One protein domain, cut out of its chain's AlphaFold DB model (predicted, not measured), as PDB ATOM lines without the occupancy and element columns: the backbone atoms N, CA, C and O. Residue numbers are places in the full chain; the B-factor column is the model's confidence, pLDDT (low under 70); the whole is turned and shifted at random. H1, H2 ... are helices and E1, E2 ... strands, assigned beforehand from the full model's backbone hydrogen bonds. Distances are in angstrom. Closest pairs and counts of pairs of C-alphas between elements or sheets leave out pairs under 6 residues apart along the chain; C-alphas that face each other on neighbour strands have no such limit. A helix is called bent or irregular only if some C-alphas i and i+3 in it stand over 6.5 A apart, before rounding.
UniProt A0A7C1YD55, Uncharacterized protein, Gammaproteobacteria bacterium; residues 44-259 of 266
ATOM      1  N   HIS A  44     -27.432  15.404  34.989       79.06
ATOM      2  CA  HIS A  44     -26.921  14.203  34.311       79.06
ATOM      3  C   HIS A  44     -27.991  13.128  34.075       79.06
ATOM      4  O   HIS A  44     -27.902  12.362  33.117       79.06
ATOM      5  N   ARG A  45     -29.024  13.046  34.924       71.62
ATOM      6  CA  ARG A  45     -30.013  11.950  34.870       71.62
ATOM      7  C   ARG A  45     -30.907  11.992  33.618       71.62
ATOM      8  O   ARG A  45     -31.725  11.092  33.432       71.62
ATOM      9  N   GLN A  46     -30.762  13.016  32.775       75.50
ATOM     10  CA  GLN A  46     -31.597  13.271  31.607       75.50
ATOM     11  C   GLN A  46     -31.014  12.777  30.277       75.50
ATOM     12  O   GLN A  46     -29.832  12.486  30.124       75.50
ATOM     13  N   LYS A  47     -31.890  12.727  29.267       84.94
ATOM     14  CA  LYS A  47     -31.645  12.197  27.912       84.94
ATOM     15  C   LYS A  47     -30.502  12.849  27.114       84.94
ATOM     16  O   LYS A  47     -30.149  12.312  26.067       84.94
ATOM     17  N   PHE A  48     -29.984  13.998  27.548       90.31
ATOM     18  CA  PHE A  48     -29.032  14.805  26.780       90.31
ATOM     19  C   PHE A  48     -27.568  14.421  27.002       90.31
ATOM     20  O   PHE A  48     -26.790  14.467  26.053       90.31
ATOM     21  N   PHE A  49     -27.200  14.020  28.220       90.81
ATOM     22  CA  PHE A  49     -25.807  13.810  28.606       90.81
ATOM     23  C   PHE A  49     -25.297  12.423  28.209       90.81
ATOM     24  O   PHE A  49     -25.989  11.414  28.390       90.81
ATOM     25  N   ALA A  50     -24.082  12.383  27.663       89.25
ATOM     26  CA  ALA A  50     -23.357  11.159  27.335       89.25
ATOM     27  C   ALA A  50     -22.527  10.639  28.517       89.25
ATOM     28  O   ALA A  50     -22.443   9.428  28.721       89.25
ATOM     29  N   TYR A  51     -21.993  11.558  29.322       89.81
ATOM     30  CA  TYR A  51     -21.264  11.283  30.559       89.81
ATOM     31  C   TYR A  51     -21.739  12.241  31.661       89.81
ATOM     32  O   TYR A  51     -22.355  13.272  31.376       89.81
ATOM     33  N   ALA A  52     -21.454  11.911  32.921       88.50
ATOM     34  CA  ALA A  52     -21.717  12.820  34.031       88.50
ATOM     35  C   ALA A  52     -20.886  14.105  33.861       88.50
ATOM     36  O   ALA A  52     -19.687  13.991  33.606       88.50
ATOM     37  N   PRO A  53     -21.475  15.306  34.017       88.56
ATOM     38  CA  PRO A  53     -20.706  16.538  34.069       88.56
ATOM     39  C   PRO A  53     -19.667  16.488  35.182       88.56
ATOM     40  O   PRO A  53     -19.944  16.031  36.297       88.56
ATOM     41  N   GLU A  54     -18.478  16.990  34.884       87.44
ATOM     42  CA  GLU A  54     -17.421  17.091  35.873       87.44
ATOM     43  C   GLU A  54     -17.754  18.151  36.916       87.44
ATOM     44  O   GLU A  54     -18.216  19.244  36.599       87.44
ATOM     45  N   LYS A  55     -17.472  17.847  38.182       89.62
ATOM     46  CA  LYS A  55     -17.742  18.743  39.312       89.62
ATOM     47  C   LYS A  55     -16.496  19.531  39.712       89.62
ATOM     48  O   LYS A  55     -16.149  19.610  40.889       89.62
ATOM     49  N   THR A  56     -15.771  20.044  38.721       91.94
ATOM     50  CA  THR A  56     -14.582  20.864  38.971       91.94
ATOM     51  C   THR A  56     -14.987  22.199  39.608       91.94
ATOM     52  O   THR A  56     -16.089  22.690  39.346       91.94
ATOM     53  N   PRO A  57     -14.111  22.840  40.406       93.81
ATOM     54  CA  PRO A  57     -14.376  24.181  40.926       93.81
ATOM     55  C   PRO A  57     -14.712  25.194  39.821       93.81
ATOM     56  O   PRO A  57     -15.592  26.022  40.012       93.81
ATOM     57  N   ALA A  58     -14.080  25.075  38.647       93.25
ATOM     58  CA  ALA A  58     -14.363  25.915  37.483       93.25
ATOM     59  C   ALA A  58     -15.782  25.706  36.915       93.25
ATOM     60  O   ALA A  58     -16.449  26.681  36.581       93.25
ATOM     61  N   MET A  59     -16.276  24.462  36.843       94.88
ATOM     62  CA  MET A  59     -17.661  24.186  36.433       94.88
ATOM     63  C   MET A  59     -18.667  24.798  37.416       94.88
ATOM     64  O   MET A  59     -19.635  25.433  36.999       94.88
ATOM     65  N   LEU A  60     -18.436  24.618  38.721       93.38
ATOM     66  CA  LEU A  60     -19.323  25.148  39.757       93.38
ATOM     67  C   LEU A  60     -19.339  26.683  39.749       93.38
ATOM     68  O   LEU A  60     -20.421  27.259  39.743       93.38
ATOM     69  N   ASP A  61     -18.175  27.332  39.645       92.19
ATOM     70  CA  ASP A  61     -18.050  28.793  39.551       92.19
ATOM     71  C   ASP A  61     -18.771  29.377  38.322       92.19
ATOM     72  O   ASP A  61     -19.516  30.349  38.452       92.19
ATOM     73  N   VAL A  62     -18.626  28.773  37.133       93.44
ATOM     74  CA  VAL A  62     -19.338  29.233  35.925       93.44
ATOM     75  C   VAL A  62     -20.856  29.136  36.106       93.44
ATOM     76  O   VAL A  62     -21.576  30.079  35.768       93.44
ATOM     77  N   ILE A  63     -21.361  28.038  36.679       93.00
ATOM     78  CA  ILE A  63     -22.798  27.871  36.938       93.00
ATOM     79  C   ILE A  63     -23.273  28.844  38.032       93.00
ATOM     80  O   ILE A  63     -24.337  29.441  37.888       93.00
ATOM     81  N   GLU A  64     -22.498  29.062  39.096       91.75
ATOM     82  CA  GLU A  64     -22.842  29.986  40.186       91.75
ATOM     83  C   GLU A  64     -22.876  31.442  39.728       91.75
ATOM     84  O   GLU A  64     -23.861  32.132  39.988       91.75
ATOM     85  N   ARG A  65     -21.885  31.895  38.953       90.69
ATOM     86  CA  ARG A  65     -21.898  33.233  38.334       90.69
ATOM     87  C   ARG A  65     -23.047  33.417  37.339       90.69
ATOM     88  O   ARG A  65     -23.526  34.535  37.163       90.69
ATOM     89  N   SER A  66     -23.520  32.332  36.726       91.19
ATOM     90  CA  SER A  66     -24.685  32.344  35.831       91.19
ATOM     91  C   SER A  66     -26.027  32.375  36.577       91.19
ATOM     92  O   SER A  66     -27.053  32.681  35.970       91.19
ATOM     93  N   ARG A  67     -26.054  32.082  37.884       86.44
ATOM     94  CA  ARG A  67     -27.270  32.014  38.710       86.44
ATOM     95  C   ARG A  67     -27.532  33.345  39.415       86.44
ATOM     96  O   ARG A  67     -26.959  33.653  40.454       86.44
ATOM     97  N   GLY A  68     -28.457  34.128  38.869       72.31
ATOM     98  CA  GLY A  68     -28.882  35.407  39.436       72.31
ATOM     99  C   GLY A  68     -29.767  36.185  38.464       72.31
ATOM    100  O   GLY A  68     -29.879  35.816  37.301       72.31
ATOM    101  N   GLY A  69     -30.383  37.281  38.920       68.06
ATOM    102  CA  GLY A  69     -31.445  37.977  38.168       68.06
ATOM    103  C   GLY A  69     -31.068  38.525  36.779       68.06
ATOM    104  O   GLY A  69     -31.964  38.809  35.992       68.06
ATOM    105  N   ALA A  70     -29.775  38.658  36.474       74.50
ATOM    106  CA  ALA A  70     -29.252  39.007  35.148       74.50
ATOM    107  C   ALA A  70     -28.128  38.051  34.682       74.50
ATOM    108  O   ALA A  70     -27.360  38.384  33.783       74.50
ATOM    109  N   GLY A  71     -27.994  36.888  35.330       84.25
ATOM    110  CA  GLY A  71     -26.978  35.891  35.008       84.25
ATOM    111  C   GLY A  71     -27.331  35.104  33.744       84.25
ATOM    112  O   GLY A  71     -28.491  34.744  33.521       84.25
ATOM    113  N   ARG A  72     -26.316  34.835  32.919       94.62
ATOM    114  CA  ARG A  72     -26.427  34.083  31.667       94.62
ATOM    115  C   ARG A  72     -25.370  32.990  31.622       94.62
ATOM    116  O   ARG A  72     -24.181  33.281  31.703       94.62
ATOM    117  N   LEU A  73     -25.819  31.760  31.410       96.62
ATOM    118  CA  LEU A  73     -24.966  30.609  31.164       96.62
ATOM    119  C   LEU A  73     -24.548  30.583  29.692       96.62
ATOM    120  O   LEU A  73     -25.351  30.269  28.812       96.62
ATOM    121  N   ASN A  74     -23.294  30.923  29.413       97.50
ATOM    122  CA  ASN A  74     -22.766  30.854  28.055       97.50
ATOM    123  C   ASN A  74     -22.318  29.418  27.741       97.50
ATOM    124  O   ASN A  74     -21.632  28.773  28.534       97.50
ATOM    125  N   LEU A  75     -22.717  28.914  26.580       98.25
ATOM    126  CA  LEU A  75     -22.413  27.577  26.080       98.25
ATOM    127  C   LEU A  75     -21.707  27.718  24.733       98.25
ATOM    128  O   LEU A  75     -22.147  28.511  23.904       98.25
ATOM    129  N   PHE A  76     -20.653  26.948  24.482       97.88
ATOM    130  CA  PHE A  76     -19.919  26.971  23.209       97.88
ATOM    131  C   PHE A  76     -19.896  25.572  22.573       97.88
ATOM    132  O   PHE A  76     -19.647  24.590  23.269       97.88
ATOM    133  N   TYR A  77     -20.169  25.461  21.266       98.31
ATOM    134  CA  TYR A  77     -20.215  24.185  20.534       98.31
ATOM    135  C   TYR A  77     -19.470  24.258  19.190       98.31
ATOM    136  O   TYR A  77     -19.702  25.163  18.389       98.31
ATOM    137  N   LEU A  78     -18.628  23.259  18.906       98.19
ATOM    138  CA  LEU A  78     -17.930  23.097  17.622       98.19
ATOM    139  C   LEU A  78     -18.803  22.325  16.618       98.19
ATOM    140  O   LEU A  78     -19.001  21.113  16.757       98.19
ATOM    141  N   TRP A  79     -19.298  23.002  15.581       98.12
ATOM    142  CA  TRP A  79     -20.084  22.380  14.512       98.12
ATOM    143  C   TRP A  79     -19.211  22.073  13.293       98.12
ATOM    144  O   TRP A  79     -18.578  22.954  12.714       98.12
ATOM    145  N   GLY A  80     -19.164  20.802  12.893       97.12
ATOM    146  CA  GLY A  80     -18.348  20.372  11.761       97.12
ATOM    147  C   GLY A  80     -18.975  20.691  10.406       97.12
ATOM    148  O   GLY A  80     -20.193  20.762  10.261       97.12
ATOM    149  N   ILE A  81     -18.122  20.828   9.394       96.81
ATOM    150  CA  ILE A  81     -18.507  20.993   7.990       96.81
ATOM    151  C   ILE A  81     -17.855  19.860   7.187       96.81
ATOM    152  O   ILE A  81     -16.743  19.425   7.500       96.81
ATOM    153  N   HIS A  82     -18.555  19.340   6.177       93.00
ATOM    154  CA  HIS A  82     -18.047  18.287   5.296       93.00
ATOM    155  C   HIS A  82     -18.664  18.404   3.887       93.00
ATOM    156  O   HIS A  82     -19.068  19.490   3.490       93.00
ATOM    157  N   CYS A  83     -18.739  17.315   3.118       90.75
ATOM    158  CA  CYS A  83     -19.158  17.282   1.712       90.75
ATOM    159  C   CYS A  83     -20.643  17.598   1.425       90.75
ATOM    160  O   CYS A  83     -21.052  17.565   0.263       90.75
ATOM    161  N   LYS A  84     -21.457  17.923   2.438       91.44
ATOM    162  CA  LYS A  84     -22.812  18.448   2.223       91.44
ATOM    163  C   LYS A  84     -22.737  19.816   1.548       91.44
ATOM    164  O   LYS A  84     -22.000  20.684   1.997       91.44
ATOM    165  N   GLY A  85     -23.534  20.033   0.502       90.94
ATOM    166  CA  GLY A  85     -23.654  21.352  -0.134       90.94
ATOM    167  C   GLY A  85     -24.628  22.300   0.572       90.94
ATOM    168  O   GLY A  85     -24.496  23.514   0.456       90.94
ATOM    169  N   VAL A  86     -25.610  21.766   1.301       96.38
ATOM    170  CA  VAL A  86     -26.620  22.507   2.075       96.38
ATOM    171  C   VAL A  86     -27.017  21.682   3.308       96.38
ATOM    172  O   VAL A  86     -26.837  20.461   3.274       96.38
ATOM    173  N   PRO A  87     -27.533  22.301   4.385       97.06
ATOM    174  CA  PRO A  87     -28.098  21.563   5.513       97.06
ATOM    175  C   PRO A  87     -29.302  20.707   5.108       97.06
ATOM    176  O   PRO A  87     -30.065  21.092   4.219       97.06
ATOM    177  N   ASP A  88     -29.490  19.581   5.795       95.25
ATOM    178  CA  ASP A  88     -30.643  18.685   5.645       95.25
ATOM    179  C   ASP A  88     -31.376  18.419   6.979       95.25
ATOM    180  O   ASP A  88     -31.050  18.993   8.020       95.25
ATOM    181  N   GLU A  89     -32.371  17.524   6.961       94.19
ATOM    182  CA  GLU A  89     -33.170  17.146   8.139       94.19
ATOM    183  C   GLU A  89     -32.309  16.656   9.322       94.19
ATOM    184  O   GLU A  89     -32.664  16.874  10.480       94.19
ATOM    185  N   PHE A  90     -31.163  16.002   9.081       93.81
ATOM    186  CA  PHE A  90     -30.291  15.581  10.181       93.81
ATOM    187  C   PHE A  90     -29.595  16.772  10.831       93.81
ATOM    188  O   PHE A  90     -29.410  16.756  12.049       93.81
ATOM    189  N   ASP A  91     -29.227  17.788  10.047       95.88
ATOM    190  CA  ASP A  91     -28.658  19.031  10.567       95.88
ATOM    191  C   ASP A  91     -29.711  19.807  11.365       95.88
ATOM    192  O   ASP A  91     -29.460  20.137  12.524       95.88
ATOM    193  N   GLU A  92     -30.917  19.990  10.815       96.00
ATOM    194  CA  GLU A  92     -32.040  20.631  11.515       96.00
ATOM    195  C   GLU A  92     -32.347  19.943  12.853       96.00
ATOM    196  O   GLU A  92     -32.445  20.610  13.881       96.00
ATOM    197  N   ARG A  93     -32.394  18.605  12.884       94.75
ATOM    198  CA  ARG A  93     -32.619  17.822  14.114       94.75
ATOM    199  C   ARG A  93     -31.456  17.878  15.103       94.75
ATOM    200  O   ARG A  93     -31.675  17.741  16.305       94.75
ATOM    201  N   GLY A  94     -30.225  18.063  14.627       95.31
ATOM    202  CA  GLY A  94     -29.065  18.299  15.490       95.31
ATOM    203  C   GLY A  94     -29.129  19.669  16.166       95.31
ATOM    204  O   GLY A  94     -28.876  19.783  17.365       95.31
ATOM    205  N   LEU A  95     -29.542  20.697  15.421       96.69
ATOM    206  CA  LEU A  95     -29.777  22.039  15.953       96.69
ATOM    207  C   LEU A  95     -30.984  22.054  16.908       96.69
ATOM    208  O   LEU A  95     -30.898  22.623  17.992       96.69
ATOM    209  N   GLU A  96     -32.071  21.352  16.578       96.38
ATOM    210  CA  GLU A  96     -33.228  21.177  17.465       96.38
ATOM    211  C   GLU A  96     -32.838  20.462  18.773       96.38
ATOM    212  O   GLU A  96     -33.281  20.850  19.857       96.38
ATOM    213  N   PHE A  97     -31.977  19.439  18.712       95.56
ATOM    214  CA  PHE A  97     -31.457  18.770  19.907       95.56
ATOM    215  C   PHE A  97     -30.650  19.733  20.792       95.56
ATOM    216  O   PHE A  97     -30.852  19.749  22.009       95.56
ATOM    217  N   LEU A  98     -29.772  20.546  20.196       96.69
ATOM    218  CA  LEU A  98     -28.969  21.543  20.911       96.69
ATOM    219  C   LEU A  98     -29.827  22.675  21.505       96.69
ATOM    220  O   LEU A  98     -29.558  23.102  22.625       96.69
ATOM    221  N   GLU A  99     -30.896  23.105  20.832       97.38
ATOM    222  CA  GLU A  99     -31.842  24.090  21.377       97.38
ATOM    223  C   GLU A  99     -32.643  23.516  22.551       97.38
ATOM    224  O   GLU A  99     -32.722  24.127  23.617       97.38
ATOM    225  N   ASN A 100     -33.152  22.289  22.413       95.75
ATOM    226  CA  ASN A 100     -33.797  21.567  23.510       95.75
ATOM    227  C   ASN A 100     -32.851  21.371  24.709       95.75
ATOM    228  O   ASN A 100     -33.293  21.418  25.858       95.75
ATOM    229  N   PHE A 101     -31.557  21.156  24.459       96.00
ATOM    230  CA  PHE A 101     -30.530  21.076  25.495       96.00
ATOM    231  C   PHE A 101     -30.288  22.433  26.176       96.00
ATOM    232  O   PHE A 101     -30.322  22.500  27.405       96.00
ATOM    233  N   ARG A 102     -30.112  23.514  25.401       96.38
ATOM    234  CA  ARG A 102     -29.946  24.894  25.894       96.38
ATOM    235  C   ARG A 102     -31.125  25.311  26.777       96.38
ATOM    236  O   ARG A 102     -30.925  25.747  27.909       96.38
ATOM    237  N   ALA A 103     -32.353  25.118  26.293       95.75
ATOM    238  CA  ALA A 103     -33.575  25.410  27.039       95.75
ATOM    239  C   ALA A 103     -33.704  24.551  28.310       95.75
ATOM    240  O   ALA A 103     -34.147  25.044  29.350       95.75
ATOM    241  N   TYR A 104     -33.277  23.282  28.257       94.81
ATOM    242  CA  TYR A 104     -33.247  22.414  29.430       94.81
ATOM    243  C   TYR A 104     -32.267  22.917  30.501       94.81
ATOM    244  O   TYR A 104     -32.676  23.038  31.654       94.81
ATOM    245  N   VAL A 105     -31.017  23.256  30.154       94.62
ATOM    246  CA  VAL A 105     -30.052  23.752  31.155       94.62
ATOM    247  C   VAL A 105     -30.434  25.131  31.699       94.62
ATOM    248  O   VAL A 105     -30.317  25.337  32.904       94.62
ATOM    249  N   ALA A 106     -30.981  26.027  30.868       93.88
ATOM    250  CA  ALA A 106     -31.534  27.314  31.306       93.88
ATOM    251  C   ALA A 106     -32.608  27.130  32.393       93.88
ATOM    252  O   ALA A 106     -32.525  27.705  33.478       93.88
ATOM    253  N   SER A 107     -33.587  26.259  32.125       92.31
ATOM    254  CA  SER A 107     -34.666  25.933  33.063       92.31
ATOM    255  C   SER A 107     -34.152  25.234  34.328       92.31
ATOM    256  O   SER A 107     -34.535  25.595  35.436       92.31
ATOM    257  N   HIS A 108     -33.239  24.267  34.184       92.00
ATOM    258  CA  HIS A 108     -32.718  23.465  35.298       92.00
ATOM    259  C   HIS A 108     -31.824  24.267  36.255       92.00
ATOM    260  O   HIS A 108     -31.847  24.034  37.463       92.00
ATOM    261  N   PHE A 109     -31.057  25.231  35.737       91.44
ATOM    262  CA  PHE A 109     -30.232  26.129  36.548       91.44
ATOM    263  C   PHE A 109     -30.919  27.462  36.887       91.44
ATOM    264  O   PHE A 109     -30.327  28.256  37.619       91.44
ATOM    265  N   SER A 110     -32.160  27.685  36.444       91.06
ATOM    266  CA  SER A 110     -32.933  28.921  36.651       91.06
ATOM    267  C   SER A 110     -32.191  30.187  36.194       91.06
ATOM    268  O   SER A 110     -32.108  31.171  36.932       91.06
ATOM    269  N   CYS A 111     -31.633  30.155  34.983       93.19
ATOM    270  CA  CYS A 111     -30.867  31.246  34.379       93.19
ATOM    271  C   CYS A 111     -31.243  31.447  32.901       93.19
ATOM    272  O   CYS A 111     -31.891  30.594  32.294       93.19
ATOM    273  N   ASP A 112     -30.799  32.550  32.294       94.75
ATOM    274  CA  ASP A 112     -30.710  32.608  30.830       94.75
ATOM    275  C   ASP A 112     -29.570  31.688  30.353       94.75
ATOM    276  O   ASP A 112     -28.609  31.459  31.090       94.75
ATOM    277  N   ALA A 113     -29.647  31.161  29.132       96.31
ATOM    278  CA  ALA A 113     -28.548  30.404  28.537       96.31
ATOM    279  C   ALA A 113     -28.396  30.721  27.052       96.31
ATOM    280  O   ALA A 113     -29.348  30.603  26.280       96.31
ATOM    281  N   GLN A 114     -27.184  31.069  26.639       97.06
ATOM    282  CA  GLN A 114     -26.858  31.432  25.264       97.06
ATOM    283  C   GLN A 114     -25.966  30.354  24.659       97.06
ATOM    284  O   GLN A 114     -24.945  30.011  25.249       97.06
ATOM    285  N   LEU A 115     -26.319  29.853  23.472       98.12
ATOM    286  CA  LEU A 115     -25.413  29.018  22.689       98.12
ATOM    287  C   LEU A 115     -24.630  29.889  21.698       98.12
ATOM    288  O   LEU A 115     -25.196  30.764  21.030       98.12
ATOM    289  N   HIS A 116     -23.330  29.630  21.634       98.50
ATOM    290  CA  HIS A 116     -22.386  30.124  20.647       98.50
ATOM    291  C   HIS A 116     -21.903  28.923  19.824       98.50
ATOM    292  O   HIS A 116     -21.444  27.922  20.378       98.50
ATOM    293  N   MET A 117     -22.025  28.996  18.501       98.56
ATOM    294  CA  MET A 117     -21.538  27.971  17.584       98.56
ATOM    295  C   MET A 117     -20.268  28.432  16.869       98.56
ATOM    296  O   MET A 117     -20.263  29.495  16.261       98.56
ATOM    297  N   VAL A 118     -19.226  27.604  16.870       98.75
ATOM    298  CA  VAL A 118     -18.058  27.806  16.003       98.75
ATOM    299  C   VAL A 118     -18.141  26.826  14.839       98.75
ATOM    300  O   VAL A 118     -18.175  25.609  15.044       98.75
ATOM    301  N   LEU A 119     -18.192  27.351  13.615       98.75
ATOM    302  CA  LEU A 119     -18.219  26.570  12.382       98.75
ATOM    303  C   LEU A 119     -16.796  26.148  12.002       98.75
ATOM    304  O   LEU A 119     -15.951  26.981  11.682       98.75
ATOM    305  N   CYS A 120     -16.522  24.841  12.006       98.44
ATOM    306  CA  CYS A 120     -15.198  24.280  11.723       98.44
ATOM    307  C   CYS A 120     -14.890  24.213  10.213       98.44
ATOM    308  O   CYS A 120     -14.591  23.147   9.668       98.44
ATOM    309  N   ASP A 121     -14.961  25.349   9.525       98.62
ATOM    310  CA  ASP A 121     -14.684  25.477   8.092       98.62
ATOM    311  C   ASP A 121     -13.219  25.143   7.750       98.62
ATOM    312  O   ASP A 121     -12.950  24.457   6.763       98.62
ATOM    313  N   VAL A 122     -12.277  25.495   8.631       98.62
ATOM    314  CA  VAL A 122     -10.870  25.058   8.560       98.62
ATOM    315  C   VAL A 122     -10.747  23.531   8.518       98.62
ATOM    316  O   VAL A 122      -9.958  23.010   7.733       98.62
ATOM    317  N   HIS A 123     -11.552  22.781   9.285       98.31
ATOM    318  CA  HIS A 123     -11.507  21.308   9.254       98.31
ATOM    319  C   HIS A 123     -12.035  20.757   7.929       98.31
ATOM    320  O   HIS A 123     -11.558  19.723   7.470       98.31
ATOM    321  N   ALA A 124     -12.988  21.438   7.291       98.25
ATOM    322  CA  ALA A 124     -13.455  21.065   5.961       98.25
ATOM    323  C   ALA A 124     -12.387  21.337   4.887       98.25
ATOM    324  O   ALA A 124     -12.153  20.467   4.049       98.25
ATOM    325  N   ARG A 125     -11.663  22.465   4.967       98.50
ATOM    326  CA  ARG A 125     -10.512  22.752   4.086       98.50
ATOM    327  C   ARG A 125      -9.357  21.769   4.294       98.50
ATOM    328  O   ARG A 125      -8.798  21.281   3.319       98.50
ATOM    329  N   ILE A 126      -9.050  21.405   5.544       98.19
ATOM    330  CA  ILE A 126      -8.086  20.336   5.872       98.19
ATOM    331  C   ILE A 126      -8.509  19.002   5.251       98.19
ATOM    332  O   ILE A 126      -7.650  18.262   4.789       98.19
ATOM    333  N   ASN A 127      -9.811  18.709   5.218       97.88
ATOM    334  CA  ASN A 127     -10.372  17.522   4.574       97.88
ATOM    335  C   ASN A 127     -10.484  17.626   3.041       97.88
ATOM    336  O   ASN A 127     -11.035  16.719   2.423       97.88
ATOM    337  N   GLU A 128      -9.961  18.696   2.432       97.62
ATOM    338  CA  GLU A 128      -9.982  18.966   0.987       97.62
ATOM    339  C   GLU A 128     -11.411  19.022   0.401       97.62
ATOM    340  O   GLU A 128     -11.657  18.703  -0.763       97.62
ATOM    341  N   VAL A 129     -12.379  19.468   1.214       97.44
ATOM    342  CA  VAL A 129     -13.751  19.749   0.769       97.44
ATOM    343  C   VAL A 129     -13.754  21.001  -0.129       97.44
ATOM    344  O   VAL A 129     -13.188  22.021   0.263       97.44
ATOM    345  N   PRO A 130     -14.411  20.974  -1.306       97.50
ATOM    346  CA  PRO A 130     -14.535  22.142  -2.178       97.50
ATOM    347  C   PRO A 130     -15.152  23.366  -1.483       97.50
ATOM    348  O   PRO A 130     -16.226  23.272  -0.883       97.50
ATOM    349  N   GLU A 131     -14.514  24.531  -1.625       97.75
ATOM    350  CA  GLU A 131     -14.898  25.775  -0.932       97.75
ATOM    351  C   GLU A 131     -16.360  26.178  -1.184       97.75
ATOM    352  O   GLU A 131     -17.043  26.639  -0.276       97.75
ATOM    353  N   ASN A 132     -16.893  25.924  -2.384       97.44
ATOM    354  CA  ASN A 132     -18.293  26.210  -2.705       97.44
ATOM    355  C   ASN A 132     -19.286  25.376  -1.870       97.44
ATOM    356  O   ASN A 132     -20.377  25.860  -1.573       97.44
ATOM    357  N   LEU A 133     -18.923  24.147  -1.480       97.44
ATOM    358  CA  LEU A 133     -19.726  23.329  -0.566       97.44
ATOM    359  C   LEU A 133     -19.582  23.847   0.868       97.44
ATOM    360  O   LEU A 133     -20.597  24.029   1.536       97.44
ATOM    361  N   ILE A 134     -18.353  24.171   1.295       98.19
ATOM    362  CA  ILE A 134     -18.070  24.755   2.616       98.19
ATOM    363  C   ILE A 134     -18.904  26.024   2.825       98.19
ATOM    364  O   ILE A 134     -19.695  26.078   3.762       98.19
ATOM    365  N   SER A 135     -18.784  27.018   1.937       98.06
ATOM    366  CA  SER A 135     -19.492  28.299   2.061       98.06
ATOM    367  C   SER A 135     -21.017  28.134   2.003       98.06
ATOM    368  O   SER A 135     -21.748  28.749   2.784       98.06
ATOM    369  N   SER A 136     -21.522  27.289   1.097       97.94
ATOM    370  CA  SER A 136     -22.962  27.060   0.942       97.94
ATOM    371  C   SER A 136     -23.563  26.392   2.186       97.94
ATOM    372  O   SER A 136     -24.553  26.891   2.732       97.94
ATOM    373  N   TYR A 137     -22.926  25.333   2.697       98.44
ATOM    374  CA  TYR A 137     -23.365  24.633   3.902       98.44
ATOM    375  C   TYR A 137     -23.225  25.499   5.159       98.44
ATOM    376  O   TYR A 137     -24.193  25.620   5.911       98.44
ATOM    377  N   ALA A 138     -22.077  26.159   5.353       98.44
ATOM    378  CA  ALA A 138     -21.817  27.025   6.503       98.44
ATOM    379  C   ALA A 138     -22.859  28.145   6.617       98.44
ATOM    380  O   ALA A 138     -23.522  28.257   7.646       98.44
ATOM    381  N   SER A 139     -23.114  28.873   5.521       98.31
ATOM    382  CA  SER A 139     -24.147  29.916   5.496       98.31
ATOM    383  C   SER A 139     -25.553  29.361   5.776       98.31
ATOM    384  O   SER A 139     -26.422  30.063   6.292       98.31
ATOM    385  N   GLY A 140     -25.808  28.096   5.425       98.31
ATOM    386  CA  GLY A 140     -27.045  27.394   5.746       98.31
ATOM    387  C   GLY A 140     -27.193  27.127   7.241       98.31
ATOM    388  O   GLY A 140     -28.238  27.452   7.803       98.31
ATOM    389  N   ILE A 141     -26.156  26.580   7.880       98.44
ATOM    390  CA  ILE A 141     -26.133  26.341   9.329       98.44
ATOM    391  C   ILE A 141     -26.219  27.659  10.098       98.44
ATOM    392  O   ILE A 141     -27.018  27.755  11.024       98.44
ATOM    393  N   GLU A 142     -25.493  28.692   9.672       98.50
ATOM    394  CA  GLU A 142     -25.563  30.041  10.243       98.50
ATOM    395  C   GLU A 142     -27.006  30.573  10.229       98.50
ATOM    396  O   GLU A 142     -27.557  30.893  11.281       98.50
ATOM    397  N   ARG A 143     -27.685  30.541   9.070       98.38
ATOM    398  CA  ARG A 143     -29.103  30.942   8.958       98.38
ATOM    399  C   ARG A 143     -30.046  30.129   9.846       98.38
ATOM    400  O   ARG A 143     -31.085  30.657  10.238       98.38
ATOM    401  N   LEU A 144     -29.747  28.858  10.123       97.88
ATOM    402  CA  LEU A 144     -30.545  28.029  11.031       97.88
ATOM    403  C   LEU A 144     -30.258  28.377  12.501       97.88
ATOM    404  O   LEU A 144     -31.201  28.556  13.270       97.88
ATOM    405  N   ALA A 145     -28.992  28.559  12.876       97.56
ATOM    406  CA  ALA A 145     -28.565  28.961  14.214       97.56
ATOM    407  C   ALA A 145     -29.105  30.351  14.605       97.56
ATOM    408  O   ALA A 145     -29.644  30.525  15.702       97.56
ATOM    409  N   SER A 146     -29.077  31.328  13.688       95.69
ATOM    410  CA  SER A 146     -29.615  32.674  13.935       95.69
ATOM    411  C   SER A 146     -31.125  32.693  14.214       95.69
ATOM    412  O   SER A 146     -31.592  33.591  14.912       95.69
ATOM    413  N   ARG A 147     -31.907  31.705  13.738       96.31
ATOM    414  CA  ARG A 147     -33.348  31.593  14.073       96.31
ATOM    415  C   ARG A 147     -33.583  31.327  15.561       96.31
ATOM    416  O   ARG A 147     -34.607  31.751  16.086       96.31
ATOM    417  N   ASN A 148     -32.628  30.678  16.226       94.25
ATOM    418  CA  ASN A 148     -32.639  30.438  17.669       94.25
ATOM    419  C   ASN A 148     -31.913  31.553  18.453       94.25
ATOM    420  O   ASN A 148     -31.694  31.423  19.656       94.25
ATOM    421  N   GLY A 149     -31.504  32.642  17.785       96.69
ATOM    422  CA  GLY A 149     -30.747  33.737  18.397       96.69
ATOM    423  C   GLY A 149     -29.321  33.357  18.805       96.69
ATOM    424  O   GLY A 149     -28.768  33.963  19.721       96.69
ATOM    425  N   TRP A 150     -28.726  32.332  18.188       97.62
ATOM    426  CA  TRP A 150     -27.368  31.898  18.517       97.62
ATOM    427  C   TRP A 150     -26.306  32.798  17.880       97.62
ATOM    428  O   TRP A 150     -26.474  33.270  16.754       97.62
ATOM    429  N   ALA A 151     -25.199  32.996  18.599       97.06
ATOM    430  CA  ALA A 151     -23.989  33.584  18.033       97.06
ATOM    431  C   ALA A 151     -23.267  32.537  17.171       97.06
ATOM    432  O   ALA A 151     -23.294  31.345  17.497       97.06
ATOM    433  N   VAL A 152     -22.649  32.980  16.076       98.50
ATOM    434  CA  VAL A 152     -21.930  32.120  15.132       98.50
ATOM    435  C   VAL A 152     -20.604  32.781  14.761       98.50
ATOM    436  O   VAL A 152     -20.599  33.917  14.297       98.50
ATOM    437  N   GLU A 153     -19.507  32.050  14.934       98.31
ATOM    438  CA  GLU A 153     -18.152  32.423  14.509       98.31
ATOM    439  C   GLU A 153     -17.593  31.353  13.556       98.31
ATOM    440  O   GLU A 153     -17.973  30.178  13.621       98.31
ATOM    441  N   TYR A 154     -16.676  31.734  12.665       98.75
ATOM    442  CA  TYR A 154     -15.981  30.796  11.782       98.75
ATOM    443  C   TYR A 154     -14.590  30.482  12.344       98.75
ATOM    444  O   TYR A 154     -13.854  31.382  12.747       98.75
ATOM    445  N   MET A 155     -14.187  29.209  12.325       98.75
ATOM    446  CA  MET A 155     -12.855  28.805  12.793       98.75
ATOM    447  C   MET A 155     -11.739  29.510  12.009       98.75
ATOM    448  O   MET A 155     -10.703  29.837  12.576       98.75
ATOM    449  N   SER A 156     -11.950  29.793  10.721       98.62
ATOM    450  CA  SER A 156     -10.997  30.551   9.901       98.62
ATOM    451  C   SER A 156     -10.771  31.988  10.368       98.62
ATOM    452  O   SER A 156      -9.636  32.452  10.305       98.62
ATOM    453  N   GLN A 157     -11.803  32.662  10.882       98.56
ATOM    454  CA  GLN A 157     -11.686  34.011  11.447       98.56
ATOM    455  C   GLN A 157     -10.855  33.968  12.735       98.56
ATOM    456  O   GLN A 157      -9.875  34.695  12.858       98.56
ATOM    457  N   LEU A 158     -11.157  33.018  13.629       98.44
ATOM    458  CA  LEU A 158     -10.369  32.782  14.843       98.44
ATOM    459  C   LEU A 158      -8.904  32.427  14.534       98.44
ATOM    460  O   LEU A 158      -8.003  32.809  15.279       98.44
ATOM    461  N   TRP A 159      -8.640  31.713  13.434       98.56
ATOM    462  CA  TRP A 159      -7.279  31.458  12.956       98.56
ATOM    463  C   TRP A 159      -6.592  32.742  12.478       98.56
ATOM    464  O   TRP A 159      -5.480  33.021  12.922       98.56
ATOM    465  N   GLU A 160      -7.246  33.528  11.620       98.38
ATOM    466  CA  GLU A 160      -6.708  34.778  11.067       98.38
ATOM    467  C   GLU A 160      -6.362  35.793  12.171       98.38
ATOM    468  O   GLU A 160      -5.243  36.307  12.205       98.38
ATOM    469  N   GLU A 161      -7.268  35.997  13.132       98.38
ATOM    470  CA  GLU A 161      -7.076  36.884  14.290       98.38
ATOM    471  C   GLU A 161      -5.883  36.481  15.175       98.38
ATOM    472  O   GLU A 161      -5.268  37.331  15.820       98.38
ATOM    473  N   ASN A 162      -5.519  35.195  15.172       98.38
ATOM    474  CA  ASN A 162      -4.389  34.640  15.921       98.38
ATOM    475  C   ASN A 162      -3.156  34.356  15.035       98.38
ATOM    476  O   ASN A 162      -2.204  33.711  15.479       98.38
ATOM    477  N   GLY A 163      -3.141  34.840  13.787       98.12
ATOM    478  CA  GLY A 163      -2.011  34.702  12.861       98.12
ATOM    479  C   GLY A 163      -1.779  33.283  12.321       98.12
ATOM    480  O   GLY A 163      -0.704  32.999  11.787       98.12
ATOM    481  N   LEU A 164      -2.763  32.389  12.447       98.44
ATOM    482  CA  LEU A 164      -2.723  31.027  11.920       98.44
ATOM    483  C   LEU A 164      -3.274  30.958  10.492       98.44
ATOM    484  O   LEU A 164      -4.174  31.696  10.104       98.44
ATOM    485  N   ASN A 165      -2.755  30.021   9.698       98.25
ATOM    486  CA  ASN A 165      -3.238  29.737   8.347       98.25
ATOM    487  C   ASN A 165      -2.846  28.315   7.902       98.25
ATOM    488  O   ASN A 165      -2.045  27.630   8.548       98.25
ATOM    489  N   LEU A 166      -3.430  27.864   6.787       98.19
ATOM    490  CA  LEU A 166      -3.222  26.515   6.249       98.19
ATOM    491  C   LEU A 166      -1.792  26.276   5.733       98.19
ATOM    492  O   LEU A 166      -1.304  25.152   5.844       98.19
ATOM    493  N   ASP A 167      -1.096  27.303   5.239       98.12
ATOM    494  CA  ASP A 167       0.294  27.179   4.771       98.12
ATOM    495  C   ASP A 167       1.254  26.944   5.945       98.12
ATOM    496  O   ASP A 167       2.116  26.060   5.902       98.12
ATOM    497  N   GLY A 168       1.050  27.677   7.045       98.19
ATOM    498  CA  GLY A 168       1.724  27.443   8.316       98.19
ATOM    499  C   GLY A 168       1.470  26.027   8.833       98.19
ATOM    500  O   GLY A 168       2.416  25.350   9.239       98.19
ATOM    501  N   LEU A 169       0.221  25.548   8.775       98.06
ATOM    502  CA  LEU A 169      -0.133  24.180   9.171       98.06
ATOM    503  C   LEU A 169       0.588  23.140   8.303       98.06
ATOM    504  O   LEU A 169       1.161  22.187   8.831       98.06
ATOM    505  N   ALA A 170       0.597  23.327   6.982       97.19
ATOM    506  CA  ALA A 170       1.283  22.437   6.050       97.19
ATOM    507  C   ALA A 170       2.792  22.374   6.341       97.19
ATOM    508  O   ALA A 170       3.358  21.280   6.406       97.19
ATOM    509  N   LYS A 171       3.428  23.521   6.611       97.44
ATOM    510  CA  LYS A 171       4.825  23.569   7.060       97.44
ATOM    511  C   LYS A 171       5.026  22.831   8.390       97.44
ATOM    512  O   LYS A 171       5.951  22.029   8.499       97.44
ATOM    513  N   ALA A 172       4.158  23.053   9.374       96.69
ATOM    514  CA  ALA A 172       4.260  22.413  10.682       96.69
ATOM    515  C   ALA A 172       4.117  20.883  10.610       96.69
ATOM    516  O   ALA A 172       4.818  20.183  11.343       96.69
ATOM    517  N   VAL A 173       3.278  20.352   9.710       95.81
ATOM    518  CA  VAL A 173       3.201  18.906   9.430       95.81
ATOM    519  C   VAL A 173       4.549  18.379   8.937       95.81
ATOM    520  O   VAL A 173       5.059  17.415   9.505       95.81
ATOM    521  N   VAL A 174       5.152  19.023   7.931       95.56
ATOM    522  CA  VAL A 174       6.448  18.606   7.358       95.56
ATOM    523  C   VAL A 174       7.571  18.664   8.397       95.56
ATOM    524  O   VAL A 174       8.346  17.716   8.517       95.56
ATOM    525  N   ASP A 175       7.636  19.739   9.184       94.69
ATOM    526  CA  ASP A 175       8.677  19.927  10.201       94.69
ATOM    527  C   ASP A 175       8.583  18.896  11.354       94.69
ATOM    528  O   ASP A 175       9.583  18.639  12.026       94.69
ATOM    529  N   ASN A 176       7.407  18.291  11.588       91.19
ATOM    530  CA  ASN A 176       7.139  17.427  12.749       91.19
ATOM    531  C   ASN A 176       6.756  15.968  12.428       91.19
ATOM    532  O   ASN A 176       6.582  15.170  13.352       91.19
ATOM    533  N   GLU A 177       6.646  15.589  11.152       87.06
ATOM    534  CA  GLU A 177       6.179  14.264  10.694       87.06
ATOM    535  C   GLU A 177       6.875  13.083  11.401       87.06
ATOM    536  O   GLU A 177       6.256  12.062  11.693       87.06
ATOM    537  N   LYS A 178       8.173  13.229  11.698       87.88
ATOM    538  CA  LYS A 178       9.029  12.169  12.261       87.88
ATOM    539  C   LYS A 178       9.172  12.216  13.783       87.88
ATOM    540  O   LYS A 178       9.748  11.296  14.362       87.88
ATOM    541  N   THR A 179       8.717  13.289  14.427       91.12
ATOM    542  CA  THR A 179       8.951  13.563  15.856       91.12
ATOM    543  C   THR A 179       7.676  13.462  16.684       91.12
ATOM    544  O   THR A 179       7.725  12.997  17.825       91.12
ATOM    545  N   ILE A 180       6.529  13.849  16.121       92.00
ATOM    546  CA  ILE A 180       5.243  13.789  16.810       92.00
ATOM    547  C   ILE A 180       4.722  12.353  16.886       92.00
ATOM    548  O   ILE A 180       4.614  11.638  15.892       92.00
ATOM    549  N   ARG A 181       4.322  11.956  18.096       93.62
ATOM    550  CA  ARG A 181       3.500  10.768  18.335       93.62
ATOM    551  C   ARG A 181       2.062  11.216  18.528       93.62
ATOM    552  O   ARG A 181       1.781  11.972  19.452       93.62
ATOM    553  N   VAL A 182       1.166  10.736  17.675       94.94
ATOM    554  CA  VAL A 182      -0.262  11.060  17.742       94.94
ATOM    555  C   VAL A 182      -0.956  10.102  18.721       94.94
ATOM    556  O   VAL A 182      -0.933   8.888  18.497       94.94
ATOM    557  N   PRO A 183      -1.570  10.585  19.817       95.31
ATOM    558  CA  PRO A 183      -2.391   9.741  20.679       95.31
ATOM    559  C   PRO A 183      -3.630   9.254  19.918       95.31
ATOM    560  O   PRO A 183      -4.181   9.968  19.084       95.31
ATOM    561  N   CYS A 184      -4.077   8.027  20.197       93.81
ATOM    562  CA  CYS A 184      -5.208   7.397  19.501       93.81
ATOM    563  C   CYS A 184      -5.082   7.382  17.957       93.81
ATOM    564  O   CYS A 184      -6.093   7.466  17.258       93.81
ATOM    565  N   ASP A 185      -3.856   7.230  17.442       94.69
ATOM    566  CA  ASP A 185      -3.506   7.222  16.012       94.69
ATOM    567  C   ASP A 185      -4.469   6.378  15.151       94.69
ATOM    568  O   ASP A 185      -5.070   6.898  14.217       94.69
ATOM    569  N   ASP A 186      -4.746   5.123  15.531       96.69
ATOM    570  CA  ASP A 186      -5.678   4.226  14.816       96.69
ATOM    571  C   ASP A 186      -7.126   4.753  14.728       96.69
ATOM    572  O   ASP A 186      -7.887   4.424  13.811       96.69
ATOM    573  N   LEU A 187      -7.573   5.532  15.718       95.38
ATOM    574  CA  LEU A 187      -8.907   6.135  15.718       95.38
ATOM    575  C   LEU A 187      -8.947   7.342  14.779       95.38
ATOM    576  O   LEU A 187      -9.852   7.427  13.948       95.38
ATOM    577  N   LEU A 188      -7.950   8.224  14.867       96.88
ATOM    578  CA  LEU A 188      -7.833   9.381  13.984       96.88
ATOM    579  C   LEU A 188      -7.586   8.956  12.528       96.88
ATOM    580  O   LEU A 188      -8.178   9.534  11.619       96.88
ATOM    581  N   LEU A 189      -6.826   7.883  12.297       97.56
ATOM    582  CA  LEU A 189      -6.566   7.337  10.965       97.56
ATOM    583  C   LEU A 189      -7.834   6.764  10.333       97.56
ATOM    584  O   LEU A 189      -8.056   6.963   9.142       97.56
ATOM    585  N   ARG A 190      -8.714   6.127  11.114       96.75
ATOM    586  CA  ARG A 190     -10.040   5.705  10.625       96.75
ATOM    587  C   ARG A 190     -10.948   6.884  10.277       96.75
ATOM    588  O   ARG A 190     -11.737   6.760   9.346       96.75
ATOM    589  N   PHE A 191     -10.849   8.011  10.984       95.19
ATOM    590  CA  PHE A 191     -11.575   9.222  10.597       95.19
ATOM    591  C   PHE A 191     -10.994   9.851   9.330       95.19
ATOM    592  O   PHE A 191     -11.763  10.165   8.427       95.19
ATOM    593  N   ALA A 192      -9.670   9.951   9.206       96.94
ATOM    594  CA  ALA A 192      -9.040  10.453   7.989       96.94
ATOM    595  C   ALA A 192      -9.379   9.576   6.769       96.94
ATOM    596  O   ALA A 192      -9.865  10.099   5.778       96.94
ATOM    597  N   ASN A 193      -9.279   8.244   6.870       97.00
ATOM    598  CA  ASN A 193      -9.678   7.320   5.792       97.00
ATOM    599  C   ASN A 193     -11.153   7.449   5.366       97.00
ATOM    600  O   ASN A 193     -11.515   6.975   4.293       97.00
ATOM    601  N   ARG A 194     -12.018   8.029   6.210       95.06
ATOM    602  CA  ARG A 194     -13.445   8.208   5.918       95.06
ATOM    603  C   ARG A 194     -13.802   9.614   5.427       95.06
ATOM    604  O   ARG A 194     -14.765   9.741   4.678       95.06
ATOM    605  N   TYR A 195     -13.092  10.647   5.883       94.94
ATOM    606  CA  TYR A 195     -13.501  12.048   5.710       94.94
ATOM    607  C   TYR A 195     -12.446  12.950   5.053       94.94
ATOM    608  O   TYR A 195     -12.792  14.056   4.651       94.94
ATOM    609  N   TYR A 196     -11.187  12.522   4.935       97.31
ATOM    610  CA  TYR A 196     -10.172  13.252   4.174       97.31
ATOM    611  C   TYR A 196     -10.306  12.888   2.693       97.31
ATOM    612  O   TYR A 196     -10.250  11.709   2.348       97.31
ATOM    613  N   LEU A 197     -10.501  13.885   1.827       96.94
ATOM    614  CA  LEU A 197     -10.710  13.675   0.388       96.94
ATOM    615  C   LEU A 197      -9.404  13.684  -0.427       96.94
ATOM    616  O   LEU A 197      -9.423  13.355  -1.613       96.94
ATOM    617  N   GLY A 198      -8.280  14.039   0.200       95.81
ATOM    618  CA  GLY A 198      -6.962  14.025  -0.427       95.81
ATOM    619  C   GLY A 198      -6.343  12.628  -0.537       95.81
ATOM    620  O   GLY A 198      -6.801  11.657   0.063       95.81
ATOM    621  N   ALA A 199      -5.243  12.531  -1.285       95.44
ATOM    622  CA  ALA A 199      -4.654  11.248  -1.689       95.44
ATOM    623  C   ALA A 199      -4.073  10.387  -0.546       95.44
ATOM    624  O   ALA A 199      -3.981   9.169  -0.690       95.44
ATOM    625  N   ASP A 200      -3.662  10.999   0.569       96.94
ATOM    626  CA  ASP A 200      -3.019  10.315   1.697       96.94
ATOM    627  C   ASP A 200      -3.721  10.623   3.038       96.94
ATOM    628  O   ASP A 200      -3.488  11.681   3.637       96.94
ATOM    629  N   PRO A 201      -4.537   9.690   3.566       97.25
ATOM    630  CA  PRO A 201      -5.170   9.821   4.877       97.25
ATOM    631  C   PRO A 201      -4.200  10.074   6.039       97.25
ATOM    632  O   PRO A 201      -4.621  10.614   7.064       97.25
ATOM    633  N   ARG A 202      -2.906   9.729   5.923       96.00
ATOM    634  CA  ARG A 202      -1.923  10.041   6.971       96.00
ATOM    635  C   ARG A 202      -1.660  11.541   7.064       96.00
ATOM    636  O   ARG A 202      -1.595  12.071   8.171       96.00
ATOM    637  N   GLN A 203      -1.583  12.235   5.930       95.69
ATOM    638  CA  GLN A 203      -1.469  13.696   5.898       95.69
ATOM    639  C   GLN A 203      -2.730  14.369   6.445       95.69
ATOM    640  O   GLN A 203      -2.617  15.290   7.253       95.69
ATOM    641  N   GLY A 204      -3.919  13.866   6.091       96.94
ATOM    642  CA  GLY A 204      -5.189  14.339   6.656       96.94
ATOM    643  C   GLY A 204      -5.236  14.233   8.183       96.94
ATOM    644  O   GLY A 204      -5.561  15.207   8.863       96.94
ATOM    645  N   LEU A 205      -4.822  13.083   8.730       97.38
ATOM    646  CA  LEU A 205      -4.665  12.868  10.172       97.38
ATOM    647  C   LEU A 205      -3.705  13.885  10.800       97.38
ATOM    648  O   LEU A 205      -4.068  14.521  11.788       97.38
ATOM    649  N   MET A 206      -2.499  14.049  10.245       97.81
ATOM    650  CA  MET A 206      -1.478  14.929  10.826       97.81
ATOM    651  C   MET A 206      -1.896  16.402  10.789       97.81
ATOM    652  O   MET A 206      -1.726  17.104  11.788       97.81
ATOM    653  N   ARG A 207      -2.497  16.856   9.679       98.06
ATOM    654  CA  ARG A 207      -3.079  18.204   9.550       98.06
ATOM    655  C   ARG A 207      -4.177  18.423  10.591       98.06
ATOM    656  O   ARG A 207      -4.126  19.413  11.311       98.06
ATOM    657  N   TYR A 208      -5.129  17.494  10.718       98.06
ATOM    658  CA  TYR A 208      -6.216  17.600  11.699       98.06
ATOM    659  C   TYR A 208      -5.705  17.598  13.147       98.06
ATOM    660  O   TYR A 208      -6.146  18.410  13.959       98.06
ATOM    661  N   PHE A 209      -4.755  16.717  13.475       98.19
ATOM    662  CA  PHE A 209      -4.152  16.638  14.805       98.19
ATOM    663  C   PHE A 209      -3.460  17.953  15.192       98.19
ATOM    664  O   PHE A 209      -3.763  18.508  16.246       98.19
ATOM    665  N   LEU A 210      -2.590  18.488  14.326       98.06
ATOM    666  CA  LEU A 210      -1.899  19.754  14.584       98.06
ATOM    667  C   LEU A 210      -2.859  20.948  14.635       98.06
ATOM    668  O   LEU A 210      -2.743  21.766  15.543       98.06
ATOM    669  N   ALA A 211      -3.846  21.009  13.737       98.44
ATOM    670  CA  ALA A 211      -4.881  22.040  13.758       98.44
ATOM    671  C   ALA A 211      -5.630  22.061  15.097       98.44
ATOM    672  O   ALA A 211      -5.758  23.113  15.717       98.44
ATOM    673  N   ARG A 212      -6.042  20.895  15.615       98.25
ATOM    674  CA  ARG A 212      -6.682  20.805  16.935       98.25
ATOM    675  C   ARG A 212      -5.774  21.246  18.083       98.25
ATOM    676  O   ARG A 212      -6.276  21.870  19.013       98.25
ATOM    677  N   LEU A 213      -4.469  20.966  18.029       97.81
ATOM    678  CA  LEU A 213      -3.521  21.459  19.037       97.81
ATOM    679  C   LEU A 213      -3.353  22.986  18.996       97.81
ATOM    680  O   LEU A 213      -3.164  23.595  20.043       97.81
ATOM    681  N   TRP A 214      -3.435  23.601  17.814       98.31
ATOM    682  CA  TRP A 214      -3.385  25.059  17.656       98.31
ATOM    683  C   TRP A 214      -4.681  25.746  18.093       98.31
ATOM    684  O   TRP A 214      -4.649  26.811  18.702       98.31
ATOM    685  N   GLU A 215      -5.822  25.117  17.820       98.69
ATOM    686  CA  GLU A 215      -7.146  25.640  18.165       98.69
ATOM    687  C   GLU A 215      -7.433  25.623  19.668       98.69
ATOM    688  O   GLU A 215      -8.137  26.508  20.144       98.69
ATOM    689  N   LYS A 216      -6.908  24.642  20.421       98.31
ATOM    690  CA  LYS A 216      -7.131  24.513  21.875       98.31
ATOM    691  C   LYS A 216      -6.943  25.833  22.648       98.31
ATOM    692  O   LYS A 216      -7.944  26.313  23.178       98.31
ATOM    693  N   PRO A 217      -5.752  26.467  22.665       98.38
ATOM    694  CA  PRO A 217      -5.532  27.697  23.432       98.38
ATOM    695  C   PRO A 217      -6.367  28.887  22.935       98.38
ATOM    696  O   PRO A 217      -6.776  29.722  23.737       98.38
ATOM    697  N   ILE A 218      -6.667  28.957  21.631       98.38
ATOM    698  CA  ILE A 218      -7.518  30.013  21.058       98.38
ATOM    699  C   ILE A 218      -8.949  29.878  21.590       98.38
ATOM    700  O   ILE A 218      -9.530  30.850  22.068       98.38
ATOM    701  N   LEU A 219      -9.499  28.661  21.560       98.56
ATOM    702  CA  LEU A 219     -10.833  28.357  22.075       98.56
ATOM    703  C   LEU A 219     -10.917  28.552  23.595       98.56
ATOM    704  O   LEU A 219     -11.888  29.124  24.082       98.56
ATOM    705  N   GLU A 220      -9.895  28.125  24.340       98.12
ATOM    706  CA  GLU A 220      -9.784  28.333  25.791       98.12
ATOM    707  C   GLU A 220      -9.787  29.825  26.152       98.12
ATOM    708  O   GLU A 220     -10.456  30.224  27.106       98.12
ATOM    709  N   GLN A 221      -9.092  30.666  25.377       97.81
ATOM    710  CA  GLN A 221      -9.058  32.113  25.584       97.81
ATOM    711  C   GLN A 221     -10.381  32.793  25.193       97.81
ATOM    712  O   GLN A 221     -10.935  33.544  26.002       97.81
ATOM    713  N   GLN A 222     -10.887  32.531  23.983       98.00
ATOM    714  CA  GLN A 222     -12.108  33.139  23.434       98.00
ATOM    715  C   GLN A 222     -13.344  32.771  24.268       98.00
ATOM    716  O   GLN A 222     -14.170  33.622  24.601       98.00
ATOM    717  N   PHE A 223     -13.448  31.503  24.677       97.31
ATOM    718  CA  PHE A 223     -14.622  30.958  25.357       97.31
ATOM    719  C   PHE A 223     -14.405  30.721  26.859       97.31
ATOM    720  O   PHE A 223     -15.190  30.007  27.475       97.31
ATOM    721  N   ARG A 224     -13.413  31.367  27.493       95.81
ATOM    722  CA  ARG A 224     -13.027  31.186  28.917       95.81
ATOM    723  C   ARG A 224     -14.161  31.230  29.960       95.81
ATOM    724  O   ARG A 224     -14.014  30.716  31.063       95.81
ATOM    725  N   GLU A 225     -15.269  31.897  29.639       94.25
ATOM    726  CA  GLU A 225     -16.459  32.067  30.495       94.25
ATOM    727  C   GLU A 225     -17.668  31.232  30.027       94.25
ATOM    728  O   GLU A 225     -18.786  31.439  30.495       94.25
ATOM    729  N   HIS A 226     -17.452  30.301  29.098       97.44
ATOM    730  CA  HIS A 226     -18.456  29.368  28.598       97.44
ATOM    731  C   HIS A 226     -18.251  27.972  29.195       97.44
ATOM    732  O   HIS A 226     -17.146  27.589  29.583       97.44
ATOM    733  N   ILE A 227     -19.312  27.169  29.173       97.81
ATOM    734  CA  ILE A 227     -19.197  25.712  29.226       97.81
ATOM    735  C   ILE A 227     -19.066  25.199  27.789       97.81
ATOM    736  O   ILE A 227     -19.912  25.481  26.936       97.81
ATOM    737  N   HIS A 228     -18.018  24.429  27.515       98.06
ATOM    738  CA  HIS A 228     -17.864  23.715  26.255       98.06
ATOM    739  C   HIS A 228     -18.874  22.570  26.185       98.06
ATOM    740  O   HIS A 228     -18.963  21.731  27.076       98.06
ATOM    741  N   VAL A 229     -19.659  22.524  25.121       97.75
ATOM    742  CA  VAL A 229     -20.638  21.475  24.865       97.75
ATOM    743  C   VAL A 229     -20.096  20.639  23.718       97.75
ATOM    744  O   VAL A 229     -19.809  21.165  22.645       97.75
ATOM    745  N   THR A 230     -19.940  19.333  23.928       96.44
ATOM    746  CA  THR A 230     -19.330  18.458  22.922       96.44
ATOM    747  C   THR A 230     -20.007  17.102  22.841       96.44
ATOM    748  O   THR A 230     -20.393  16.510  23.846       96.44
ATOM    749  N   ALA A 231     -20.111  16.590  21.619       94.69
ATOM    750  CA  ALA A 231     -20.463  15.201  21.337       94.69
ATOM    751  C   ALA A 231     -19.272  14.432  20.731       94.69
ATOM    752  O   ALA A 231     -19.445  13.488  19.951       94.69
ATOM    753  N   ALA A 232     -18.046  14.880  21.028       92.94
ATOM    754  CA  ALA A 232     -16.829  14.159  20.693       92.94
ATOM    755  C   ALA A 232     -16.760  12.799  21.411       92.94
ATOM    756  O   ALA A 232     -17.405  12.556  22.429       92.94
ATOM    757  N   ASP A 233     -15.951  11.898  20.860       91.06
ATOM    758  CA  ASP A 233     -15.581  10.659  21.536       91.06
ATOM    759  C   ASP A 233     -14.643  11.004  22.701       91.06
ATOM    760  O   ASP A 233     -13.636  11.671  22.472       91.06
ATOM    761  N   ALA A 234     -14.940  10.553  23.923       90.69
ATOM    762  CA  ALA A 234     -14.133  10.869  25.108       90.69
ATOM    763  C   ALA A 234     -12.667  10.397  25.001       90.69
ATOM    764  O   ALA A 234     -11.793  10.912  25.688       90.69
ATOM    765  N   ARG A 235     -12.346   9.466  24.089       93.31
ATOM    766  CA  ARG A 235     -10.950   9.096  23.791       93.31
ATOM    767  C   ARG A 235     -10.165  10.214  23.100       93.31
ATOM    768  O   ARG A 235      -8.947  10.132  23.055       93.31
ATOM    769  N   LEU A 236     -10.844  11.223  22.553       95.12
ATOM    770  CA  LEU A 236     -10.269  12.407  21.906       95.12
ATOM    771  C   LEU A 236     -10.292  13.653  22.805       95.12
ATOM    772  O   LEU A 236     -10.170  14.771  22.300       95.12
ATOM    773  N   ASP A 237     -10.455  13.471  24.117       95.00
ATOM    774  CA  ASP A 237     -10.456  14.559  25.098       95.00
ATOM    775  C   ASP A 237      -9.176  15.415  25.038       95.00
ATOM    776  O   ASP A 237      -9.231  16.637  25.047       95.00
ATOM    777  N   PHE A 238      -8.021  14.793  24.773       95.88
ATOM    778  CA  PHE A 238      -6.748  15.501  24.568       95.88
ATOM    779  C   PHE A 238      -6.760  16.530  23.410       95.88
ATOM    780  O   PHE A 238      -5.895  17.406  23.373       95.88
ATOM    781  N   LEU A 239      -7.724  16.448  22.478       96.56
ATOM    782  CA  LEU A 239      -7.956  17.420  21.395       96.56
ATOM    783  C   LEU A 239      -9.063  18.442  21.703       96.56
ATOM    784  O   LEU A 239      -9.377  19.267  20.840       96.56
ATOM    785  N   GLN A 240      -9.697  18.370  22.872       96.31
ATOM    786  CA  GLN A 240     -10.675  19.346  23.348       96.31
ATOM    787  C   GLN A 240      -9.973  20.447  24.166       96.31
ATOM    788  O   GLN A 240      -8.903  20.194  24.732       96.31
ATOM    789  N   PRO A 241     -10.533  21.671  24.206       96.94
ATOM    790  CA  PRO A 241     -10.046  22.729  25.087       96.94
ATOM    791  C   PRO A 241     -10.191  22.346  26.569       96.94
ATOM    792  O   PRO A 241     -11.186  21.733  26.959       96.94
ATOM    793  N   GLU A 242      -9.217  22.725  27.394       95.88
ATOM    794  CA  GLU A 242      -9.172  22.434  28.837       95.88
ATOM    795  C   GLU A 242     -10.070  23.390  29.635       95.88
ATOM    796  O   GLU A 242      -9.626  24.307  30.323       95.88
ATOM    797  N   MET A 243     -11.379  23.175  29.516       95.50
ATOM    798  CA  MET A 243     -12.415  24.031  30.090       95.50
ATOM    799  C   MET A 243     -13.626  23.214  30.577       95.50
ATOM    800  O   MET A 243     -13.792  22.061  30.160       95.50
ATOM    801  N   PRO A 244     -14.498  23.773  31.448       96.62
ATOM    802  CA  PRO A 244     -15.700  23.085  31.917       96.62
ATOM    803  C   PRO A 244     -16.504  22.520  30.744       96.62
ATOM    804  O   PRO A 244     -16.916  23.274  29.863       96.62
ATOM    805  N   THR A 245     -16.699  21.198  30.716       96.31
ATOM    806  CA  THR A 245     -17.257  20.503  29.549       96.31
ATOM    807  C   THR A 245     -18.525  19.710  29.884       96.31
ATOM    808  O   THR A 245     -18.570  18.906  30.817       96.31
ATOM    809  N   PHE A 246     -19.568  19.913  29.080       96.25
ATOM    810  CA  PHE A 246     -20.773  19.096  29.017       96.25
ATOM    811  C   PHE A 246     -20.696  18.139  27.827       96.25
ATOM    812  O   PHE A 246     -20.841  18.529  26.667       96.25
ATOM    813  N   TRP A 247     -20.524  16.855  28.132       95.12
ATOM    814  CA  TRP A 247     -20.560  15.796  27.135       95.12
ATOM    815  C   TRP A 247     -22.001  15.389  26.829       95.12
ATOM    816  O   TRP A 247     -22.708  14.871  27.700       95.12
ATOM    817  N   VAL A 248     -22.432  15.583  25.588       95.50
ATOM    818  CA  VAL A 248     -23.812  15.380  25.132       95.50
ATOM    819  C   VAL A 248     -23.898  14.409  23.953       95.50
ATOM    820  O   VAL A 248     -22.913  14.100  23.284       95.50
ATOM    821  N   TRP A 249     -25.101  13.909  23.687       93.62
ATOM    822  CA  TRP A 249     -25.423  13.231  22.425       93.62
ATOM    823  C   TRP A 249     -25.614  14.253  21.285       93.62
ATOM    824  O   TRP A 249     -25.626  15.452  21.536       93.62
ATOM    825  N   THR A 250     -25.769  13.812  20.028       86.62
ATOM    826  CA  THR A 250     -26.015  14.735  18.889       86.62
ATOM    827  C   THR A 250     -27.470  14.800  18.432       86.62
ATOM    828  O   THR A 250     -27.859  15.771  17.793       86.62
ATOM    829  N   LEU A 251     -28.255  13.745  18.675       84.12
ATOM    830  CA  LEU A 251     -29.621  13.600  18.143       84.12
ATOM    831  C   LEU A 251     -30.596  13.003  19.165       84.12
ATOM    832  O   LEU A 251     -31.762  13.378  19.218       84.12
ATOM    833  N   HIS A 252     -30.144  12.020  19.945       83.25
ATOM    834  CA  HIS A 252     -30.875  11.421  21.063       83.25
ATOM    835  C   HIS A 252     -29.932  10.550  21.895       83.25
ATOM    836  O   HIS A 252     -28.834  10.207  21.452       83.25
ATOM    837  N   ARG A 253     -30.385  10.156  23.089       82.81
ATOM    838  CA  ARG A 253     -29.639   9.292  24.009       82.81
ATOM    839  C   ARG A 253     -29.074   8.053  23.306       82.81
ATOM    840  O   ARG A 253     -29.822   7.299  22.691       82.81
ATOM    841  N   GLY A 254     -27.766   7.839  23.436       79.94
ATOM    842  CA  GLY A 254     -27.045   6.724  22.818       79.94
ATOM    843  C   GLY A 254     -26.606   6.954  21.365       79.94
ATOM    844  O   GLY A 254     -26.019   6.051  20.775       79.94
ATOM    845  N   ARG A 255     -26.856   8.134  20.774       80.44
ATOM    846  CA  ARG A 255     -26.453   8.460  19.397       80.44
ATOM    847  C   ARG A 255     -25.626   9.748  19.330       80.44
ATOM    848  O   ARG A 255     -26.178  10.845  19.347       80.44
ATOM    849  N   SER A 256     -24.312   9.590  19.157       78.75
ATOM    850  CA  SER A 256     -23.343  10.667  18.845       78.75
ATOM    851  C   SER A 256     -23.031  10.771  17.343       78.75
ATOM    852  O   SER A 256     -21.954  11.214  16.942       78.75
ATOM    853  N   ALA A 257     -23.935  10.298  16.480       82.62
ATOM    854  CA  ALA A 257     -23.751  10.387  15.034       82.62
ATOM    855  C   ALA A 257     -23.838  11.860  14.599       82.62
ATOM    856  O   ALA A 257     -24.899  12.475  14.707       82.62
ATOM    857  N   LYS A 258     -22.716  12.418  14.140       87.69
ATOM    858  CA  LYS A 258     -22.582  13.826  13.748       87.69
ATOM    859  C   LYS A 258     -23.447  14.139  12.509       87.69
ATOM    860  O   LYS A 258     -23.252  13.466  11.493       87.69
ATOM    861  N   PRO A 259     -24.373  15.119  12.563       85.25
ATOM    862  CA  PRO A 259     -25.289  15.439  11.462       85.25
ATOM    863  C   PRO A 259     -24.616  15.703  10.112       85.25
ATOM    864  O   PRO A 259     -24.990  15.105   9.103       85.25
TER     865      PRO A 259
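This is residues 44 to 259 of the 266 residues of an uncharacterized protein of Gammaproteobacteria bacterium (UniProt A0A7C1YD55). A strongly twisted sheet of five parallel strands has two long helices, H2 and H4, over one face and H1 over the beginnings of E1 and E4. Where E1, E2 and E3 end, the body is lengthened by a helical part, with H3, H6, H7 and H9 gathered round the long helix H8, whose last residues come back to the sheet; H5 sits beside H3. The 216 printed residues hold nine named helices and five named strands, in the order H1 E1 H2 E2 H3 H4 E3 H5 H6 H7 H8 E4 H9 E5, and the sheet runs E3 E2 E1 E4 E5. The class is mixed, helices and strands. The whole is compact, with a radius of gyration of the C-alphas of 17.4 A and spans of 52 by 36 by 35 A.

The two longest strands by residues are E1, residues 72 to 80, 25.5 A long, and E2, residues 112 to 120, 26.0 A long. E1 begins at C-alpha 72, at (-26.427, 34.083, 31.667). E3 is residues 151 to 154, E4 residues 226 to 230 and E5 residues 245 to 247. Among the helices, H1 is residues 57 to 66, 14.1 A long, beginning at C-alpha 57, at (-14.376, 24.181, 40.926). H2 is residues 89 to 109, 29.9 A, and H4 residues 131 to 147, 24.5 A. H3 is residues 121 to 126, H5 residues 155 to 161, H6 residues 166 to 176, 15.2 A, and H7 residues 185 to 195, 15.1 A. H8, residues 201 to 222, measures 30.6 A and ends at C-alpha 222, at (-12.108, 33.139, 23.434). H9 is residues 234 to 239. H8 has a kink of 32 degrees near residue 215 and is only just irregular, with C-alphas 214 and 217 6.7 A apart; H9 is irregular, with C-alphas 235 and 238 7.7 A apart.

E2 and E1 are parallel at 21 degrees, with N 75 and O 114 at 2.8 A. E3 and E2 are parallel at 17 degrees, with N 119 and O 153 at 2.8 A. E1 and E4 are parallel at 35 degrees, with N 229 and O 76 at 2.8 A. E4 and E5 are parallel at 27 degrees, with N 246 and O 228 at 2.8 A. These N and O pairs are within hydrogen-bond range. Three strand-helix-strand units, two parallel neighbour strands with helices between, have right-handed crossovers: E1, H2, E2; E2, H3 H4, E3; and E4, H9, E5. H2, at a height of 9.0 A over the sheet, lies over E2 and E1; its closest C-alphas to E2 are Ala 106 and Ala 113, 5.1 A. H4 is on the same face at 9.4 A, over E2 and only just over E3, with 3 C-alphas. H1 lies over E1 and E4 at 8.9 A. H5 is on the opposite face from H2 and H4, over none of the strands. H3 only grazes the sheet with residues 121 to 124. H3 and H4 form a helical hairpin, the closest C-alphas being Asp 121 and Ile 134, 6.5 A. H8, the hub, touches H3, H6, H7 and H9, and only grazes the sheet with residues 219 to 222. Its closest C-alphas to H7 are Pro 201 and Ala 192, 5.0 A, about perpendicular at 80 degrees; to H6, Met 206 and Val 173, 6.3 A. Every O i to N i+4 pair is within hydrogen-bond range in H1, H2, H3, H5, H6 and H7; H4 has 12 of 13, H8 16 of 18, and H9 0 of 2 but 2 of 3 O i to N i+3 pairs.

The two C-alphas farthest apart are those of Gly 69 and Ala 199, 55.0 A. The printed part has no cut. The links E1 to H2 and H6 to H7 are short; the others are tight. Residues 44 to 56 and 248 to 259 hold no named element. The mean pLDDT of the printed part is 94.6, with residue 69 under 70.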